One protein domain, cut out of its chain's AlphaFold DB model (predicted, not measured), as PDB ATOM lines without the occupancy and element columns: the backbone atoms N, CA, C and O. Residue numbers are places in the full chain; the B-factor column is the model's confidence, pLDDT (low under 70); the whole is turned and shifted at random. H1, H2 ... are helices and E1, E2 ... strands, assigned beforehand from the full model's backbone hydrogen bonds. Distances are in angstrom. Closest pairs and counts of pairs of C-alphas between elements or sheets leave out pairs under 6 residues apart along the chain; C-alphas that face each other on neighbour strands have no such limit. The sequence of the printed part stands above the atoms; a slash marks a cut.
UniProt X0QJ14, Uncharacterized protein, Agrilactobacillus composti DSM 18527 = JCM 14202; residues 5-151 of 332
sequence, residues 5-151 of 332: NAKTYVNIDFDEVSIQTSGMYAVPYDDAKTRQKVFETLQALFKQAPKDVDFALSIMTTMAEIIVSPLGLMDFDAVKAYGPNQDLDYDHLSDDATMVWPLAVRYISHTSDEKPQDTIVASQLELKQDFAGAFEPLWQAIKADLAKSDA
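AT A GLANCE: This is residues 5 to 151 of the 332 residues of an uncharacterized protein of Agrilactobacillus composti DSM 18527 = JCM 14202 (UniProt X0QJ14). A strongly twisted five-stranded sheet has two long helices over one face: H2 covers E1 and E3, and H5 covers E2 and E4. H1 and much of the long link of residues 81 to 101 reach out past the end of the sheet where E2 and E4 begin. The 147 printed residues hold five named helices and five named strands, in the order H1 E1 H2 E2 E3 H3 E4 E5 H4 H5. The mixed sheet runs E1 E3 E2 E4 E5, with E2 and E4 parallel and the other neighbours antiparallel; the class is mixed, in two layers, with H2, H4 and H5 on one face of the sheet. The whole is compact, with a radius of gyration of the C-alphas of 15.8 A and spans of 50 by 37 by 30 A.

IN THESE COORDINATES: The strands are E1, residues 22 to 25; E3, 65 to 69; E2, 58 to 62; E4, 102 to 107, 15.4 A long; and E5, 117 to 123, 17.5 A. H2, residues 31 to 48, is 25.8 A long and begins at C-alpha 31 (167.202, 215.555, 134.852). H5, residues 131 to 151, is 29.8 A long and ends at C-alpha 151 (165.252, 209.783, 120.560), with a kink of 27 degrees near residue 138. H1, residues 6 to 9, begins at C-alpha 6 (193.969, 237.176, 118.540); H3 is residues 76 to 80 and H4 124 to 129.

HOW THE PARTS SIT: Across E1 and E3, N 24 and O 66 are 2.9 A apart, within hydrogen-bond range, as are N 60 and O 67, 2.8 A, in the hairpin E2 and E3, N 106 and O 59, 2.8 A, in E2 and E4, and N 119 and O 105, 2.8 A, in the hairpin E4 and E5. E1, H2 and E2 form a split strand-helix-strand unit, two strands running the same way with E3 between them; its crossover is right-handed. H2 runs along the strands at a height over the sheet of 10.0 A; its closest C-alphas to E1 are Thr 41 and Ser 22, 7.5 A. H5, on the same face, runs along them at 8.0 A; its closest C-alphas to E5 are Leu 138 and Val 121, 5.6 A. H2 and H5 are close but not clearly touching, Arg 35 and Trp 139 having the closest C-alphas, 7.0 A, at a steep tilt of 49 degrees, opposite ways. H4 and H5 touch only at the corner, the C-alphas of Leu 127 and Ala 134 being closest, 5.0 A. H3 only grazes the sheet, with residues 78 to 80, and H1 is not on it. Every O i to N i+4 pair is within hydrogen-bond range in H2, H3 and H4, and 14 of 17 in H5; H1 is too short for one.

THE WHOLE: The farthest C-alphas, those of Tyr 29 and His 92, are 50.7 A apart. The printed part has no cut; the links H1 to E1 and H3 to E4 are long. Mean pLDDT of the printed part is 72.8, with 49 residues under 70, among them 8 to 23 and 47 to 59.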
ATOM      1  N   ASN A   5     194.907 237.794 123.018       74.00
ATOM      2  CA  ASN A   5     195.499 238.387 121.835       74.00
ATOM      3  C   ASN A   5     195.219 237.467 120.637       74.00
ATOM      4  O   ASN A   5     195.703 236.333 120.594       74.00
ATOM      5  N   ALA A   6     194.427 237.954 119.685       74.44
ATOM      6  CA  ALA A   6     193.969 237.176 118.540       74.44
ATOM      7  C   ALA A   6     195.153 236.659 117.708       74.44
ATOM      8  O   ALA A   6     195.178 235.507 117.284       74.44
ATOM      9  N   LYS A   7     196.186 237.490 117.542       75.38
ATOM     10  CA  LYS A   7     197.383 237.172 116.759       75.38
ATOM     11  C   LYS A   7     198.275 236.130 117.435       75.38
ATOM     12  O   LYS A   7     198.827 235.274 116.753       75.38
ATOM     13  N   THR A   8     198.429 236.169 118.758       69.19
ATOM     14  CA  THR A   8     199.149 235.129 119.507       69.19
ATOM     15  C   THR A   8     198.396 233.807 119.427       69.19
ATOM     16  O   THR A   8     199.015 232.787 119.157       69.19
ATOM     17  N   TYR A   9     197.073 233.841 119.588       65.88
ATOM     18  CA  TYR A   9     196.222 232.655 119.624       65.88
ATOM     19  C   TYR A   9     196.230 231.842 118.323       65.88
ATOM     20  O   TYR A   9     196.411 230.629 118.367       65.88
ATOM     21  N   VAL A  10     196.089 232.497 117.164       67.81
ATOM     22  CA  VAL A  10     196.100 231.826 115.844       67.81
ATOM     23  C   VAL A  10     197.410 231.066 115.585       67.81
ATOM     24  O   VAL A  10     197.445 230.159 114.760       67.81
ATOM     25  N   ASN A  11     198.473 231.409 116.315       64.56
ATOM     26  CA  ASN A  11     199.800 230.816 116.187       64.56
ATOM     27  C   ASN A  11     200.161 229.851 117.336       64.56
ATOM     28  O   ASN A  11     201.315 229.430 117.413       64.56
ATOM     29  N   ILE A  12     199.231 229.531 118.248       60.00
ATOM     30  CA  ILE A  12     199.481 228.554 119.318       60.00
ATOM     31  C   ILE A  12     199.497 227.144 118.723       60.00
ATOM     32  O   ILE A  12     198.547 226.727 118.063       60.00
ATOM     33  N   ASP A  13     200.570 226.411 119.010       52.75
ATOM     34  CA  ASP A  13     200.637 224.965 118.832       52.75
ATOM     35  C   ASP A  13     200.022 224.289 120.069       52.75
ATOM     36  O   ASP A  13     200.498 224.468 121.194       52.75
ATOM     37  N   PHE A  14     198.905 223.587 119.879       51.59
ATOM     38  CA  PHE A  14     198.123 222.999 120.970       51.59
ATOM     39  C   PHE A  14     198.588 221.590 121.362       51.59
ATOM     40  O   PHE A  14     198.045 221.034 122.319       51.59
ATOM     41  N   ASP A  15     199.601 221.034 120.693       40.69
ATOM     42  CA  ASP A  15     200.060 219.656 120.912       40.69
ATOM     43  C   ASP A  15     200.702 219.427 122.303       40.69
ATOM     44  O   ASP A  15     200.835 218.282 122.741       40.69
ATOM     45  N   GLU A  16     201.051 220.487 123.052       37.00
ATOM     46  CA  GLU A  16     201.798 220.386 124.324       37.00
ATOM     47  C   GLU A  16     201.041 220.841 125.594       37.00
ATOM     48  O   GLU A  16     201.598 220.811 126.698       37.00
ATOM     49  N   VAL A  17     199.766 221.239 125.505       43.41
ATOM     50  CA  VAL A  17     199.000 221.683 126.689       43.41
ATOM     51  C   VAL A  17     198.288 220.497 127.347       43.41
ATOM     52  O   VAL A  17     197.438 219.849 126.744       43.41
ATOM     53  N   SER A  18     198.585 220.213 128.621       38.94
ATOM     54  CA  SER A  18     197.859 219.192 129.392       38.94
ATOM     55  C   SER A  18     196.427 219.661 129.692       38.94
ATOM     56  O   SER A  18     196.207 220.562 130.503       38.94
ATOM     57  N   ILE A  19     195.451 219.054 129.016       50.34
ATOM     58  CA  ILE A  19     194.020 219.378 129.091       50.34
ATOM     59  C   ILE A  19     193.351 218.450 130.117       50.34
ATOM     60  O   ILE A  19     193.360 217.229 129.966       50.34
ATOM     61  N   GLN A  20     192.751 219.016 131.169       52.38
ATOM     62  CA  GLN A  20     191.935 218.252 132.121       52.38
ATOM     63  C   GLN A  20     190.509 218.089 131.589       52.38
ATOM     64  O   GLN A  20     189.714 219.019 131.676       52.38
ATOM     65  N   THR A  21     190.172 216.917 131.059       57.66
ATOM     66  CA  THR A  21     188.803 216.583 130.641       57.66
ATOM     67  C   THR A  21     188.012 215.946 131.785       57.66
ATOM     68  O   THR A  21     188.565 215.261 132.644       57.66
ATOM     69  N   SER A  22     186.695 216.161 131.801       59.53
ATOM     70  CA  SER A  22     185.771 215.451 132.688       59.53
ATOM     71  C   SER A  22     184.613 214.890 131.872       59.53
ATOM     72  O   SER A  22     183.779 215.651 131.391       59.53
ATOM     73  N   GLY A  23     184.548 213.565 131.750       64.06
ATOM     74  CA  GLY A  23     183.391 212.849 131.208       64.06
ATOM     75  C   GLY A  23     182.425 212.446 132.317       64.06
ATOM     76  O   GLY A  23     182.845 212.067 133.415       64.06
ATOM     77  N   MET A  24     181.124 212.542 132.060       70.06
ATOM     78  CA  MET A  24     180.095 211.985 132.931       70.06
ATOM     79  C   MET A  24     178.930 211.447 132.116       70.06
ATOM     80  O   MET A  24     178.527 212.048 131.129       70.06
ATOM     81  N   TYR A  25     178.313 210.375 132.596       67.88
ATOM     82  CA  TYR A  25     177.044 209.912 132.052       67.88
ATOM     83  C   TYR A  25     175.888 210.691 132.679       67.88
ATOM     84  O   TYR A  25     175.761 210.782 133.912       67.88
ATOM     85  N   ALA A  26     175.050 211.254 131.814       70.81
ATOM     86  CA  ALA A  26     173.725 211.718 132.153       70.81
ATOM     87  C   ALA A  26     172.906 210.547 132.684       70.81
ATOM     88  O   ALA A  26     173.095 209.388 132.323       70.81
ATOM     89  N   VAL A  27     172.005 210.879 133.592       70.81
ATOM     90  CA  VAL A  27     171.026 209.963 134.151       70.81
ATOM     91  C   VAL A  27     169.728 210.268 133.405       70.81
ATOM     92  O   VAL A  27     169.074 211.250 133.761       70.81
ATOM     93  N   PRO A  28     169.352 209.514 132.354       61.84
ATOM     94  CA  PRO A  28     168.287 209.937 131.435       61.84
ATOM     95  C   PRO A  28     166.931 210.103 132.120       61.84
ATOM     96  O   PRO A  28     166.127 210.946 131.743       61.84
ATOM     97  N   TYR A  29     166.708 209.342 133.191       66.62
ATOM     98  CA  TYR A  29     165.496 209.394 134.004       66.62
ATOM     99  C   TYR A  29     165.559 210.405 135.166       66.62
ATOM    100  O   TYR A  29     164.589 210.530 135.913       66.62
ATOM    101  N   ASP A  30     166.678 211.112 135.357       77.00
ATOM    102  CA  ASP A  30     166.874 212.079 136.443       77.00
ATOM    103  C   ASP A  30     167.596 213.343 135.939       77.00
ATOM    104  O   ASP A  30     168.811 213.532 136.085       77.00
ATOM    105  N   ASP A  31     166.800 214.227 135.331       84.75
ATOM    106  CA  ASP A  31     167.202 215.555 134.852       84.75
ATOM    107  C   ASP A  31     167.884 216.373 135.956       84.75
ATOM    108  O   ASP A  31     168.917 216.995 135.720       84.75
ATOM    109  N   ALA A  32     167.361 216.316 137.185       86.69
ATOM    110  CA  ALA A  32     167.883 217.082 138.310       86.69
ATOM    111  C   ALA A  32     169.278 216.602 138.723       86.69
ATOM    112  O   ALA A  32     170.182 217.421 138.905       86.69
ATOM    113  N   LYS A  33     169.481 215.283 138.821       83.00
ATOM    114  CA  LYS A  33     170.788 214.687 139.132       83.00
ATOM    115  C   LYS A  33     171.799 214.942 138.019       83.00
ATOM    116  O   LYS A  33     172.956 215.239 138.314       83.00
ATOM    117  N   THR A  34     171.378 214.873 136.756       85.00
ATOM    118  CA  THR A  34     172.237 215.213 135.612       85.00
ATOM    119  C   THR A  34     172.646 216.684 135.656       85.00
ATOM    120  O   THR A  34     173.837 216.988 135.645       85.00
ATOM    121  N   ARG A  35     171.678 217.592 135.817       89.75
ATOM    122  CA  ARG A  35     171.910 219.035 135.952       89.75
ATOM    123  C   ARG A  35     172.878 219.345 137.085       89.75
ATOM    124  O   ARG A  35     173.803 220.131 136.899       89.75
ATOM    125  N   GLN A  36     172.678 218.720 138.246       87.88
ATOM    126  CA  GLN A  36     173.533 218.905 139.415       87.88
ATOM    127  C   GLN A  36     174.971 218.458 139.137       87.88
ATOM    128  O   GLN A  36     175.892 219.222 139.419       87.88
ATOM    129  N   LYS A  37     175.179 217.275 138.543       84.62
ATOM    130  CA  LYS A  37     176.526 216.799 138.188       84.62
ATOM    131  C   LYS A  37     177.226 217.752 137.220       84.62
ATOM    132  O   LYS A  37     178.363 218.136 137.472       84.62
ATOM    133  N   VAL A  38     176.540 218.190 136.159       86.06
ATOM    134  CA  VAL A  38     177.106 219.143 135.187       86.06
ATOM    135  C   VAL A  38     177.473 220.455 135.876       86.06
ATOM    136  O   VAL A  38     178.576 220.965 135.685       86.06
ATOM    137  N   PHE A  39     176.586 220.977 136.726       87.00
ATOM    138  CA  PHE A  39     176.829 222.196 137.495       87.00
ATOM    139  C   PHE A  39     178.062 222.068 138.403       87.00
ATOM    140  O   PHE A  39     178.940 222.931 138.379       87.00
ATOM    141  N   GLU A  40     178.146 220.995 139.194       82.88
ATOM    142  CA  GLU A  40     179.240 220.750 140.141       82.88
ATOM    143  C   GLU A  40     180.580 220.543 139.429       82.88
ATOM    144  O   GLU A  40     181.582 221.137 139.836       82.88
ATOM    145  N   THR A  41     180.601 219.774 138.339       81.06
ATOM    146  CA  THR A  41     181.801 219.557 137.520       81.06
ATOM    147  C   THR A  41     182.291 220.851 136.890       81.06
ATOM    148  O   THR A  41     183.474 221.170 137.002       81.06
ATOM    149  N   LEU A  42     181.398 221.631 136.272       78.75
ATOM    150  CA  LEU A  42     181.765 222.923 135.700       78.75
ATOM    151  C   LEU A  42     182.314 223.848 136.781       78.75
ATOM    152  O   LEU A  42     183.392 224.417 136.621       78.75
ATOM    153  N   GLN A  43     181.633 223.944 137.923       78.44
ATOM    154  CA  GLN A  43     182.094 224.777 139.027       78.44
ATOM    155  C   GLN A  43     183.472 224.335 139.553       78.44
ATOM    156  O   GLN A  43     184.300 225.189 139.874       78.44
ATOM    157  N   ALA A  44     183.739 223.029 139.645       75.00
ATOM    158  CA  ALA A  44     185.037 222.499 140.054       75.00
ATOM    159  C   ALA A  44     186.141 222.850 139.044       75.00
ATOM    160  O   ALA A  44     187.187 223.355 139.455       75.00
ATOM    161  N   LEU A  45     185.882 222.677 137.745       72.69
ATOM    162  CA  LEU A  45     186.810 223.045 136.670       72.69
ATOM    163  C   LEU A  45     187.149 224.543 136.709       72.69
ATOM    164  O   LEU A  45     188.321 224.912 136.690       72.69
ATOM    165  N   PHE A  46     186.148 225.416 136.867       70.00
ATOM    166  CA  PHE A  46     186.379 226.864 136.970       70.00
ATOM    167  C   PHE A  46     187.144 227.276 138.230       70.00
ATOM    168  O   PHE A  46     187.908 228.238 138.185       70.00
ATOM    169  N   LYS A  47     186.958 226.575 139.354       69.00
ATOM    170  CA  LYS A  47     187.697 226.846 140.599       69.00
ATOM    171  C   LYS A  47     189.159 226.404 140.530       69.00
ATOM    172  O   LYS A  47     189.993 227.006 141.201       69.00
ATOM    173  N   GLN A  48     189.447 225.335 139.792       65.31
ATOM    174  CA  GLN A  48     190.783 224.740 139.706       65.31
ATOM    175  C   GLN A  48     191.634 225.337 138.587       65.31
ATOM    176  O   GLN A  48     192.860 225.249 138.643       65.31
ATOM    177  N   ALA A  49     191.010 225.966 137.593       60.28
ATOM    178  CA  ALA A  49     191.750 226.589 136.517       60.28
ATOM    179  C   ALA A  49     192.590 227.788 137.004       60.28
ATOM    180  O   ALA A  49     192.092 228.620 137.773       60.28
ATOM    181  N   PRO A  50     193.853 227.926 136.554       56.19
ATOM    182  CA  PRO A  50     194.666 229.088 136.890       56.19
ATOM    183  C   PRO A  50     193.993 230.378 136.406       56.19
ATOM    184  O   PRO A  50     193.396 230.410 135.330       56.19
ATOM    185  N   LYS A  51     194.115 231.460 137.186       53.44
ATOM    186  CA  LYS A  51     193.494 232.765 136.878       53.44
ATOM    187  C   LYS A  51     193.895 233.331 135.511       53.44
ATOM    188  O   LYS A  51     193.117 234.091 134.941       53.44
ATOM    189  N   ASP A  52     195.058 232.915 135.016       50.31
ATOM    190  CA  ASP A  52     195.703 233.427 133.807       50.31
ATOM    191  C   ASP A  52     195.616 232.439 132.627       50.31
ATOM    192  O   ASP A  52     196.241 232.657 131.594       50.31
ATOM    193  N   VAL A  53     194.872 231.333 132.773       50.16
ATOM    194  CA  VAL A  53     194.616 230.404 131.666       50.16
ATOM    195  C   VAL A  53     193.255 230.731 131.054       50.16
ATOM    196  O   VAL A  53     192.193 230.461 131.627       50.16
ATOM    197  N   ASP A  54     193.301 231.303 129.857       51.34
ATOM    198  CA  ASP A  54     192.158 231.489 128.968       51.34
ATOM    199  C   ASP A  54     191.904 230.183 128.203       51.34
ATOM    200  O   ASP A  54     192.309 230.016 127.059       51.34
ATOM    201  N   PHE A  55     191.300 229.199 128.872       51.12
ATOM    202  CA  PHE A  55     190.971 227.912 128.253       51.12
ATOM    203  C   PHE A  55     189.539 227.902 127.692       51.12
ATOM    204  O   PHE A  55     188.607 228.446 128.285       51.12
ATOM    205  N   ALA A  56     189.369 227.257 126.547       55.38
ATOM    206  CA  ALA A  56     188.138 227.119 125.788       55.38
ATOM    207  C   ALA A  56     187.263 225.969 126.310       55.38
ATOM    208  O   ALA A  56     187.515 224.808 126.014       55.38
ATOM    209  N   LEU A  57     186.188 226.257 127.039       58.28
ATOM    210  CA  LEU A  57     185.276 225.200 127.481       58.28
ATOM    211  C   LEU A  57     184.440 224.667 126.302       58.28
ATOM    212  O   LEU A  57     183.654 225.408 125.714       58.28
ATOM    213  N   SER A  58     184.583 223.382 125.987       62.09
ATOM    214  CA  SER A  58     183.716 222.649 125.065       62.09
ATOM    215  C   SER A  58     182.939 221.587 125.827       62.09
ATOM    216  O   SER A  58     183.497 220.891 126.679       62.09
ATOM    217  N   ILE A  59     181.647 221.486 125.520       68.88
ATOM    218  CA  ILE A  59     180.790 220.425 126.033       68.88
ATOM    219  C   ILE A  59     180.351 219.571 124.862       68.88
ATOM    220  O   ILE A  59     179.700 220.079 123.956       68.88
ATOM    221  N   MET A  60     180.710 218.295 124.884       71.12
ATOM    222  CA  MET A  60     180.290 217.319 123.891       71.12
ATOM    223  C   MET A  60     179.240 216.404 124.498       71.12
ATOM    224  O   MET A  60     179.437 215.888 125.597       71.12
ATOM    225  N   THR A  61     178.141 216.199 123.784       71.06
ATOM    226  CA  THR A  61     177.100 215.250 124.185       71.06
ATOM    227  C   THR A  61     177.033 214.087 123.201       71.06
ATOM    228  O   THR A  61     176.796 214.324 122.013       71.06
ATOM    229  N   THR A  62     177.212 212.856 123.693       68.06
ATOM    230  CA  THR A  62     177.178 211.604 122.907       68.06
ATOM    231  C   THR A  62     176.446 210.506 123.675       68.06
ATOM    232  O   THR A  62     176.936 210.085 124.716       68.06
ATOM    233  N   MET A  63     175.294 210.019 123.190       62.59
ATOM    234  CA  MET A  63     174.551 208.878 123.784       62.59
ATOM    235  C   MET A  63     174.394 208.953 125.313       62.59
ATOM    236  O   MET A  63     174.633 207.992 126.036       62.59
ATOM    237  N   ALA A  64     173.996 210.125 125.807       63.31
ATOM    238  CA  ALA A  64     173.884 210.455 127.228       63.31
ATOM    239  C   ALA A  64     175.201 210.723 127.975       63.31
ATOM    240  O   ALA A  64     175.153 211.141 129.123       63.31
ATOM    241  N   GLU A  65     176.376 210.591 127.375       69.50
ATOM    242  CA  GLU A  65     177.601 211.137 127.954       69.50
ATOM    243  C   GLU A  65     177.709 212.646 127.706       69.50
ATOM    244  O   GLU A  65     177.351 213.153 126.645       69.50
ATOM    245  N   ILE A  66     178.217 213.355 128.706       74.69
ATOM    246  CA  ILE A  66     178.572 214.764 128.676       74.69
ATOM    247  C   ILE A  66     180.070 214.845 128.968       74.69
ATOM    248  O   ILE A  66     180.507 214.599 130.095       74.69
ATOM    249  N   ILE A  67     180.855 215.206 127.959       72.25
ATOM    250  CA  ILE A  67     182.286 215.467 128.101       72.25
ATOM    251  C   ILE A  67     182.498 216.965 128.186       72.25
ATOM    252  O   ILE A  67     182.080 217.718 127.313       72.25
ATOM    253  N   VAL A  68     183.194 217.389 129.232       71.00
ATOM    254  CA  VAL A  68     183.593 218.771 129.454       71.00
ATOM    255  C   VAL A  68     185.107 218.863 129.271       71.00
ATOM    256  O   VAL A  68     185.860 218.273 130.048       71.00
ATOM    257  N   SER A  69     185.561 219.586 128.244       62.50
ATOM    258  CA  SER A  69     186.982 219.753 127.912       62.50
ATOM    259  C   SER A  69     187.391 221.231 127.909       62.50
ATOM    260  O   SER A  69     186.640 222.055 127.389       62.50
ATOM    261  N   PRO A  70     188.569 221.590 128.454       53.88
ATOM    262  CA  PRO A  70     189.075 222.952 128.457       53.88
ATOM    263  C   PRO A  70     189.694 223.419 127.131       53.88
ATOM    264  O   PRO A  70     190.089 224.573 127.083       53.88
ATOM    265  N   LEU A  71     189.748 222.613 126.061       54.59
ATOM    266  CA  LEU A  71     190.081 223.046 124.687       54.59
ATOM    267  C   LEU A  71     189.536 222.041 123.643       54.59
ATOM    268  O   LEU A  71     189.397 220.854 123.945       54.59
ATOM    269  N   GLY A  72     189.298 222.507 122.406       52.72
ATOM    270  CA  GLY A  72     189.556 221.691 121.206       52.72
ATOM    271  C   GLY A  72     188.434 220.842 120.593       52.72
ATOM    272  O   GLY A  72     188.704 219.717 120.189       52.72
ATOM    273  N   LEU A  73     187.214 221.366 120.437       50.66
ATOM    274  CA  LEU A  73     186.295 220.822 119.418       50.66
ATOM    275  C   LEU A  73     185.777 221.888 118.451       50.66
ATOM    276  O   LEU A  73     185.659 221.593 117.267       50.66
ATOM    277  N   MET A  74     185.524 223.126 118.886       56.34
ATOM    278  CA  MET A  74     185.153 224.184 117.938       56.34
ATOM    279  C   MET A  74     186.294 224.461 116.958       56.34
ATOM    280  O   MET A  74     187.430 224.690 117.377       56.34
ATOM    281  N   ASP A  75     185.983 224.425 115.662       65.00
ATOM    282  CA  ASP A  75     186.943 224.794 114.630       65.00
ATOM    283  C   ASP A  75     187.173 226.315 114.632       65.00
ATOM    284  O   ASP A  75     186.407 227.095 115.208       65.00
ATOM    285  N   PHE A  76     188.274 226.752 114.021       70.81
ATOM    286  CA  PHE A  76     188.623 228.170 113.997       70.81
ATOM    287  C   PHE A  76     187.553 229.015 113.293       70.81
ATOM    288  O   PHE A  76     187.318 230.153 113.691       70.81
ATOM    289  N   ASP A  77     186.856 228.465 112.298       74.19
ATOM    290  CA  ASP A  77     185.805 229.178 111.574       74.19
ATOM    291  C   ASP A  77     184.549 229.403 112.437       74.19
ATOM    292  O   ASP A  77     183.953 230.480 112.385       74.19
ATOM    293  N   ALA A  78     184.203 228.466 113.319       71.44
ATOM    294  CA  ALA A  78     183.146 228.600 114.315       71.44
ATOM    295  C   ALA A  78     183.474 229.704 115.329       71.44
ATOM    296  O   ALA A  78     182.592 230.453 115.752       71.44
ATOM    297  N   VAL A  79     184.754 229.859 115.674       76.31
ATOM    298  CA  VAL A  79     185.216 230.941 116.550       76.31
ATOM    299  C   VAL A  79     185.102 232.300 115.855       76.31
ATOM    300  O   VAL A  79     184.623 233.250 116.479       76.31
ATOM    301  N   LYS A  80     185.469 232.401 114.568       79.31
ATOM    302  CA  LYS A  80     185.270 233.624 113.760       79.31
ATOM    303  C   LYS A  80     183.800 234.014 113.680       79.31
ATOM    304  O   LYS A  80     183.460 235.190 113.736       79.31
ATOM    305  N   ALA A  81     182.918 233.023 113.583       80.00
ATOM    306  CA  ALA A  81     181.482 233.231 113.474       80.00
ATOM    307  C   ALA A  81     180.817 233.715 114.779       80.00
ATOM    308  O   ALA A  81     179.606 233.940 114.791       80.00
ATOM    309  N   TYR A  82     181.549 233.900 115.881       79.88
ATOM    310  CA  TYR A  82     180.952 234.285 117.158       79.88
ATOM    311  C   TYR A  82     180.897 235.798 117.389       79.88
ATOM    312  O   TYR A  82     181.888 236.397 117.794       79.88
ATOM    313  N   GLY A  83     179.708 236.392 117.227       79.31
ATOM    314  CA  GLY A  83     179.375 237.750 117.675       79.31
ATOM    315  C   GLY A  83     180.506 238.770 117.446       79.31
ATOM    316  O   GLY A  83     180.794 239.059 116.288       79.31
ATOM    317  N   PRO A  84     181.183 239.272 118.503       79.19
ATOM    318  CA  PRO A  84     182.265 240.262 118.382       79.19
ATOM    319  C   PRO A  84     183.474 239.838 117.535       79.19
ATOM    320  O   PRO A  84     184.232 240.692 117.087       79.19
ATOM    321  N   ASN A  85     183.684 238.536 117.326       84.88
ATOM    322  CA  ASN A  85     184.782 238.026 116.509       84.88
ATOM    323  C   ASN A  85     184.525 238.186 115.006       84.88
ATOM    324  O   ASN A  85     185.484 238.220 114.242       84.88
ATOM    325  N   GLN A  86     183.260 238.298 114.579       83.75
ATOM    326  CA  GLN A  86     182.909 238.431 113.157       83.75
ATOM    327  C   GLN A  86     183.457 239.727 112.548       83.75
ATOM    328  O   GLN A  86     183.720 239.786 111.350       83.75
ATOM    329  N   ASP A  87     183.639 240.748 113.386       83.75
ATOM    330  CA  ASP A  87     184.112 242.072 112.993       83.75
ATOM    331  C   ASP A  87     185.652 242.171 112.961       83.75
ATOM    332  O   ASP A  87     186.197 243.225 112.620       83.75
ATOM    333  N   LEU A  88     186.374 241.102 113.327       85.12
ATOM    334  CA  LEU A  88     187.838 241.072 113.304       85.12
ATOM    335  C   LEU A  88     188.368 240.834 111.883       85.12
ATOM    336  O   LEU A  88     187.969 239.895 111.197       85.12
ATOM    337  N   ASP A  89     189.343 241.647 111.468       85.31
ATOM    338  CA  ASP A  89     190.118 241.405 110.247       85.31
ATOM    339  C   ASP A  89     191.217 240.372 110.533       85.31
ATOM    340  O   ASP A  89     192.306 240.698 111.013       85.31
ATOM    341  N   TYR A  90     190.908 239.106 110.253       83.44
ATOM    342  CA  TYR A  90     191.810 237.976 110.479       83.44
ATOM    343  C   TYR A  90     193.050 237.973 109.576       83.44
ATOM    344  O   TYR A  90     194.044 237.341 109.939       83.44
ATOM    345  N   ASP A  91     193.023 238.694 108.453       82.25
ATOM    346  CA  ASP A  91     194.171 238.824 107.551       82.25
ATOM    347  C   ASP A  91     195.139 239.925 108.029       82.25
ATOM    348  O   ASP A  91     196.330 239.894 107.707       82.25
ATOM    349  N   HIS A  92     194.658 240.870 108.851       84.12
ATOM    350  CA  HIS A  92     195.435 242.002 109.373       84.12
ATOM    351  C   HIS A  92     195.232 242.237 110.879       84.12
ATOM    352  O   HIS A  92     195.035 243.370 111.324       84.12
ATOM    353  N   LEU A  93     195.333 241.178 111.689       84.06
ATOM    354  CA  LEU A  93     195.216 241.289 113.145       84.06
ATOM    355  C   LEU A  93     196.309 242.197 113.734       84.06
ATOM    356  O   LEU A  93     197.512 241.942 113.592       84.06
ATOM    357  N   SER A  94     195.884 243.242 114.442       80.06
ATOM    358  CA  SER A  94     196.761 244.112 115.221       80.06
ATOM    359  C   SER A  94     197.206 243.444 116.531       80.06
ATOM    360  O   SER A  94     196.593 242.490 117.008       80.06
ATOM    361  N   ASP A  95     198.283 243.946 117.144       77.06
ATOM    362  CA  ASP A  95     198.806 243.402 118.411       77.06
ATOM    363  C   ASP A  95     197.891 243.689 119.620       77.06
ATOM    364  O   ASP A  95     198.112 243.167 120.709       77.06
ATOM    365  N   ASP A  96     196.858 244.511 119.449       78.62
ATOM    366  CA  ASP A  96     195.797 244.779 120.420       78.62
ATOM    367  C   ASP A  96     194.454 244.144 120.023       78.62
ATOM    368  O   ASP A  96     193.471 244.306 120.745       78.62
ATOM    369  N   ALA A  97     194.395 243.405 118.907       79.69
ATOM    370  CA  ALA A  97     193.195 242.685 118.506       79.69
ATOM    371  C   ALA A  97     192.884 241.594 119.531       79.69
ATOM    372  O   ALA A  97     193.728 240.754 119.868       79.69
ATOM    373  N   THR A  98     191.650 241.602 120.024       77.25
ATOM    374  CA  THR A  98     191.207 240.695 121.077       77.25
ATOM    375  C   THR A  98     190.072 239.817 120.589       77.25
ATOM    376  O   THR A  98     189.129 240.304 119.975       77.25
ATOM    377  N   MET A  99     190.173 238.517 120.860       75.31
ATOM    378  CA  MET A  99     189.116 237.554 120.560       75.31
ATOM    379  C   MET A  99     188.316 237.211 121.814       75.31
ATOM    380  O   MET A  99     188.868 237.090 122.912       75.31
ATOM    381  N   VAL A 100     187.012 237.009 121.629       75.69
ATOM    382  CA  VAL A 100     186.099 236.496 122.653       75.69
ATOM    383  C   VAL A 100     185.835 235.026 122.374       75.69
ATOM    384  O   VAL A 100     185.359 234.670 121.303       75.69
ATOM    385  N   TRP A 101     186.105 234.149 123.335       71.06
ATOM    386  CA  TRP A 101     185.861 232.728 123.123       71.06
ATOM    387  C   TRP A 101     184.380 232.359 123.339       71.06
ATOM    388  O   TRP A 101     183.866 232.595 124.445       71.06
ATOM    389  N   PRO A 102     183.688 231.773 122.339       75.69
ATOM    390  CA  PRO A 102     182.337 231.265 122.538       75.69
ATOM    391  C   PRO A 102     182.334 230.101 123.525       75.69
ATOM    392  O   PRO A 102     183.215 229.244 123.526       75.69
ATOM    393  N   LEU A 103     181.292 230.027 124.338       75.50
ATOM    394  CA  LEU A 103     180.893 228.803 125.008       75.50
ATOM    395  C   LEU A 103     179.889 228.099 124.102       75.50
ATOM    396  O   LEU A 103     178.804 228.633 123.856       75.50
ATOM    397  N   ALA A 104     180.243 226.910 123.621       76.50
ATOM    398  CA  ALA A 104     179.348 226.105 122.804       76.50
ATOM    399  C   ALA A 104     179.178 224.696 123.358       76.50
ATOM    400  O   ALA A 104     180.088 224.112 123.957       76.50
ATOM    401  N   VAL A 105     177.991 224.164 123.102       78.31
ATOM    402  CA  VAL A 105     177.649 222.759 123.268       78.31
ATOM    403  C   VAL A 105     177.656 222.137 121.878       78.31
ATOM    404  O   VAL A 105     176.989 222.639 120.974       78.31
ATOM    405  N   ARG A 106     178.446 221.081 121.704       78.38
ATOM    406  CA  ARG A 106     178.535 220.302 120.478       78.38
ATOM    407  C   ARG A 106     177.798 218.984 120.656       78.38
ATOM    408  O   ARG A 106     178.180 218.152 121.478       78.38
ATOM    409  N   TYR A 107     176.817 218.752 119.804       79.62
ATOM    410  CA  TYR A 107     176.218 217.442 119.635       79.62
ATOM    411  C   TYR A 107     176.999 216.642 118.596       79.62
ATOM    412  O   TYR A 107     177.197 217.111 117.470       79.62
ATOM    413  N   ILE A 108     177.427 215.436 118.970       75.44
ATOM    414  CA  ILE A 108     177.956 214.448 118.031       75.44
ATOM    415  C   ILE A 108     177.014 213.255 118.058       75.44
ATOM    416  O   ILE A 108     176.850 212.592 119.082       75.44
ATOM    417  N   SER A 109     176.381 213.006 116.917       69.81
ATOM    418  CA  SER A 109     175.530 211.839 116.761       69.81
ATOM    419  C   SER A 109     176.368 210.571 116.686       69.81
ATOM    420  O   SER A 109     177.489 210.573 116.183       69.81
ATOM    421  N   HIS A 110     175.792 209.476 117.159       64.62
ATOM    422  CA  HIS A 110     176.361 208.139 117.011       64.62
ATOM    423  C   HIS A 110     176.002 207.500 115.662       64.62
ATOM    424  O   HIS A 110     176.499 206.424 115.336       64.62
ATOM    425  N   THR A 111     175.154 208.150 114.859       66.50
ATOM    426  CA  THR A 111     174.896 207.742 113.479       66.50
ATOM    427  C   THR A 111     175.967 208.337 112.565       66.50
ATOM    428  O   THR A 111     176.315 209.512 112.669       66.50
ATOM    429  N   SER A 112     176.512 207.524 111.654       59.22
ATOM    430  CA  SER A 112     177.650 207.896 110.793       59.22
ATOM    431  C   SER A 112     177.386 209.078 109.856       59.22
ATOM    432  O   SER A 112     178.329 209.668 109.329       59.22
ATOM    433  N   ASP A 113     176.115 209.407 109.631       67.75
ATOM    434  CA  ASP A 113     175.685 210.313 108.566       67.75
ATOM    435  C   ASP A 113     175.343 211.721 109.081       67.75
ATOM    436  O   ASP A 113     175.177 212.657 108.291       67.75
ATOM    437  N   GLU A 114     175.256 211.906 110.401       74.94
ATOM    438  CA  GLU A 114     174.944 213.200 110.999       74.94
ATOM    439  C   GLU A 114     176.212 214.010 111.277       74.94
ATOM    440  O   GLU A 114     177.125 213.599 111.992       74.94
ATOM    441  N   LYS A 115     176.254 215.223 110.720       76.12
ATOM    442  CA  LYS A 115     177.330 216.171 111.011       76.12
ATOM    443  C   LYS A 115     177.221 216.681 112.453       76.12
ATOM    444  O   LYS A 115     176.096 216.870 112.928       76.12
ATOM    445  N   PRO A 116     178.356 216.992 113.109       76.69
ATOM    446  CA  PRO A 116     178.344 217.674 114.395       76.69
ATOM    447  C   PRO A 116     177.501 218.952 114.349       76.69
ATOM    448  O   PRO A 116     177.532 219.684 113.355       76.69
ATOM    449  N   GLN A 117     176.752 219.217 115.418       81.94
ATOM    450  CA  GLN A 117     175.933 220.422 115.555       81.94
ATOM    451  C   GLN A 117     176.462 221.260 116.712       81.94
ATOM    452  O   GLN A 117     176.520 220.778 117.840       81.94
ATOM    453  N   ASP A 118     176.815 222.513 116.438       80.38
ATOM    454  CA  ASP A 118     177.304 223.450 117.447       80.38
ATOM    455  C   ASP A 118     176.204 224.433 117.854       80.38
ATOM    456  O   ASP A 118     175.640 225.144 117.021       80.38
ATOM    457  N   THR A 119     175.925 224.501 119.154       83.94
ATOM    458  CA  THR A 119     175.032 225.492 119.757       83.94
ATOM    459  C   THR A 119     175.848 226.434 120.624       83.94
ATOM    460  O   THR A 119     176.332 226.056 121.690       83.94
ATOM    461  N   ILE A 120     175.991 227.682 120.185       83.25
ATOM    462  CA  ILE A 120     176.645 228.731 120.967       83.25
ATOM    463  C   ILE A 120     175.660 229.238 122.025       83.25
ATOM    464  O   ILE A 120     174.589 229.739 121.685       83.25
ATOM    465  N   VAL A 121     176.022 229.115 123.301       80.50
ATOM    466  CA  VAL A 121     175.121 229.392 124.434       80.50
ATOM    467  C   VAL A 121     175.489 230.642 125.225       80.50
ATOM    468  O   VAL A 121     174.605 231.271 125.800       80.50
ATOM    469  N   ALA A 122     176.773 230.996 125.269       73.88
ATOM    470  CA  ALA A 122     177.291 232.167 125.976       73.88
ATOM    471  C   ALA A 122     178.756 232.401 125.571       73.88
ATOM    472  O   ALA A 122     179.239 231.857 124.578       73.88
ATOM    473  N   SER A 123     179.482 233.158 126.384       74.38
ATOM    474  CA  SER A 123     180.937 233.235 126.433       74.38
ATOM    475  C   SER A 123     181.465 232.652 127.747       74.38
ATOM    476  O   SER A 123     180.774 232.601 128.770       74.38
ATOM    477  N   GLN A 124     182.744 232.273 127.768       70.12
ATOM    478  CA  GLN A 124     183.411 231.887 129.019       70.12
ATOM    479  C   GLN A 124     183.387 233.026 130.061       70.12
ATOM    480  O   GLN A 124     183.358 232.778 131.269       70.12
ATOM    481  N   LEU A 125     183.403 234.282 129.603       69.88
ATOM    482  CA  LEU A 125     183.388 235.458 130.466       69.88
ATOM    483  C   LEU A 125     182.074 235.568 131.242       69.88
ATOM    484  O   LEU A 125     182.108 235.790 132.450       69.88
ATOM    485  N   GLU A 126     180.946 235.377 130.565       73.88
ATOM    486  CA  GLU A 126     179.625 235.382 131.199       73.88
ATOM    487  C   GLU A 126     179.528 234.273 132.247       73.88
ATOM    488  O   GLU A 126     179.087 234.528 133.364       73.88
ATOM    489  N   LEU A 127     180.066 233.086 131.951       74.38
ATOM    490  CA  LEU A 127     180.107 231.976 132.906       74.38
ATOM    491  C   LEU A 127     181.002 232.252 134.128       74.38
ATOM    492  O   LEU A 127     180.681 231.813 135.232       74.38
ATOM    493  N   LYS A 128     182.096 233.013 133.974       71.56
ATOM    494  CA  LYS A 128     182.947 233.455 135.098       71.56
ATOM    495  C   LYS A 128     182.306 234.585 135.922       71.56
ATOM    496  O   LYS A 128     182.532 234.647 137.128       71.56
ATOM    497  N   GLN A 129     181.565 235.496 135.288       77.06
ATOM    498  CA  GLN A 129     180.980 236.679 135.936       77.06
ATOM    499  C   GLN A 129     179.661 236.379 136.651       77.06
ATOM    500  O   GLN A 129     179.460 236.834 137.776       77.06
ATOM    501  N   ASP A 130     178.789 235.601 136.015       82.00
ATOM    502  CA  ASP A 130     177.522 235.133 136.563       82.00
ATOM    503  C   ASP A 130     177.321 233.666 136.180       82.00
ATOM    504  O   ASP A 130     176.621 233.319 135.227       82.00
ATOM    505  N   PHE A 131     177.960 232.786 136.950       81.12
ATOM    506  CA  PHE A 131     177.887 231.347 136.713       81.12
ATOM    507  C   PHE A 131     176.444 230.836 136.710       81.12
ATOM    508  O   PHE A 131     176.097 229.995 135.890       81.12
ATOM    509  N   ALA A 132     175.591 231.338 137.609       81.38
ATOM    510  CA  ALA A 132     174.212 230.872 137.715       81.38
ATOM    511  C   ALA A 132     173.366 231.324 136.515       81.38
ATOM    512  O   ALA A 132     172.616 230.513 135.971       81.38
ATOM    513  N   GLY A 133     173.510 232.581 136.085       83.75
ATOM    514  CA  GLY A 133     172.814 233.114 134.915       83.75
ATOM    515  C   GLY A 133     173.264 232.468 133.604       83.75
ATOM    516  O   GLY A 133     172.427 232.099 132.784       83.75
ATOM    517  N   ALA A 134     174.571 232.263 133.424       80.06
ATOM    518  CA  ALA A 134     175.134 231.670 132.210       80.06
ATOM    519  C   ALA A 134     175.011 230.134 132.148       80.06
ATOM    520  O   ALA A 134     175.054 229.556 131.061       80.06
ATOM    521  N   PHE A 135     174.840 229.457 133.289       85.75
ATOM    522  CA  PHE A 135     174.629 228.008 133.320       85.75
ATOM    523  C   PHE A 135     173.279 227.597 132.726       85.75
ATOM    524  O   PHE A 135     173.185 226.534 132.121       85.75
ATOM    525  N   GLU A 136     172.229 228.406 132.877       89.25
ATOM    526  CA  GLU A 136     170.890 227.999 132.444       89.25
ATOM    527  C   GLU A 136     170.776 227.823 130.914       89.25
ATOM    528  O   GLU A 136     170.338 226.753 130.493       89.25
ATOM    529  N   PRO A 137     171.235 228.760 130.056       87.06
ATOM    530  CA  PRO A 137     171.277 228.541 128.605       87.06
ATOM    531  C   PRO A 137     172.116 227.323 128.196       87.06
ATOM    532  O   PRO A 137     171.719 226.560 127.315       87.06
ATOM    533  N   LEU A 138     173.249 227.105 128.874       86.12
ATOM    534  CA  LEU A 138     174.097 225.930 128.677       86.12
ATOM    535  C   LEU A 138     173.347 224.638 129.007       86.12
ATOM    536  O   LEU A 138     173.391 223.686 128.232       86.12
ATOM    537  N   TRP A 139     172.625 224.613 130.126       89.44
ATOM    538  CA  TRP A 139     171.847 223.451 130.529       89.44
ATOM    539  C   TRP A 139     170.726 223.151 129.536       89.44
ATOM    540  O   TRP A 139     170.524 221.991 129.188       89.44
ATOM    541  N   GLN A 140     170.035 224.175 129.032       90.31
ATOM    542  CA  GLN A 140     168.984 223.983 128.031       90.31
ATOM    543  C   GLN A 140     169.527 223.399 126.720       90.31
ATOM    544  O   GLN A 140     168.891 222.512 126.153       90.31
ATOM    545  N   ALA A 141     170.709 223.831 126.266       88.81
ATOM    546  CA  ALA A 141     171.352 223.247 125.088       88.81
ATOM    547  C   ALA A 141     171.757 221.782 125.320       88.81
ATOM    548  O   ALA A 141     171.364 220.916 124.543       88.81
ATOM    549  N   ILE A 142     172.433 221.482 126.438       87.62
ATOM    550  CA  ILE A 142     172.785 220.100 126.817       87.62
ATOM    551  C   ILE A 142     171.532 219.227 126.878       87.62
ATOM    552  O   ILE A 142     171.506 218.138 126.318       87.62
ATOM    553  N   LYS A 143     170.472 219.703 127.534       88.62
ATOM    554  CA  LYS A 143     169.211 218.972 127.666       88.62
ATOM    555  C   LYS A 143     168.565 218.685 126.311       88.62
ATOM    556  O   LYS A 143     168.055 217.586 126.110       88.62
ATOM    557  N   ALA A 144     168.585 219.648 125.392       88.56
ATOM    558  CA  ALA A 144     168.072 219.451 124.042       88.56
ATOM    559  C   ALA A 144     168.869 218.379 123.283       88.56
ATOM    560  O   ALA A 144     168.272 217.516 122.642       88.56
ATOM    561  N   ASP A 145     170.197 218.383 123.394       87.69
ATOM    562  CA  ASP A 145     171.055 217.405 122.721       87.69
ATOM    563  C   ASP A 145     170.995 216.006 123.365       87.69
ATOM    564  O   ASP A 145     171.016 214.989 122.664       87.69
ATOM    565  N   LEU A 146     170.809 215.927 124.686       84.75
ATOM    566  CA  LEU A 146     170.480 214.676 125.377       84.75
ATOM    567  C   LEU A 146     169.138 214.111 124.896       84.75
ATOM    568  O   LEU A 146     169.044 212.914 124.652       84.75
ATOM    569  N   ALA A 147     168.121 214.957 124.704       85.12
ATOM    570  CA  ALA A 147     166.824 214.521 124.186       85.12
ATOM    571  C   ALA A 147     166.912 214.014 122.734       85.12
ATOM    572  O   ALA A 147     166.258 213.032 122.393       85.12
ATOM    573  N   LYS A 148     167.743 214.639 121.886       84.69
ATOM    574  CA  LYS A 148     168.044 214.111 120.542       84.69
ATOM    575  C   LYS A 148     168.723 212.743 120.627       84.69
ATOM    576  O   LYS A 148     168.297 211.819 119.945       84.69
ATOM    577  N   SER A 149     169.734 212.612 121.492       80.44
ATOM    578  CA  SER A 149     170.449 211.347 121.709       80.44
ATOM    579  C   SER A 149     169.492 210.227 122.114       80.44
ATOM    580  O   SER A 149     169.557 209.134 121.560       80.44
ATOM    581  N   ASP A 150     168.603 210.518 123.066       80.19
ATOM    582  CA  ASP A 150     167.613 209.576 123.586       80.19
ATOM    583  C   ASP A 150     166.612 209.153 122.505       80.19
ATOM    584  O   ASP A 150     166.332 207.968 122.354       80.19
ATOM    585  N   ALA A 151     166.144 210.092 121.676       83.94
ATOM    586  CA  ALA A 151     165.252 209.783 120.560       83.94
ATOM    587  C   ALA A 151     165.906 208.849 119.527       83.94
ATOM    588  O   ALA A 151     165.291 207.868 119.106       83.94
TER     589      ALA A 151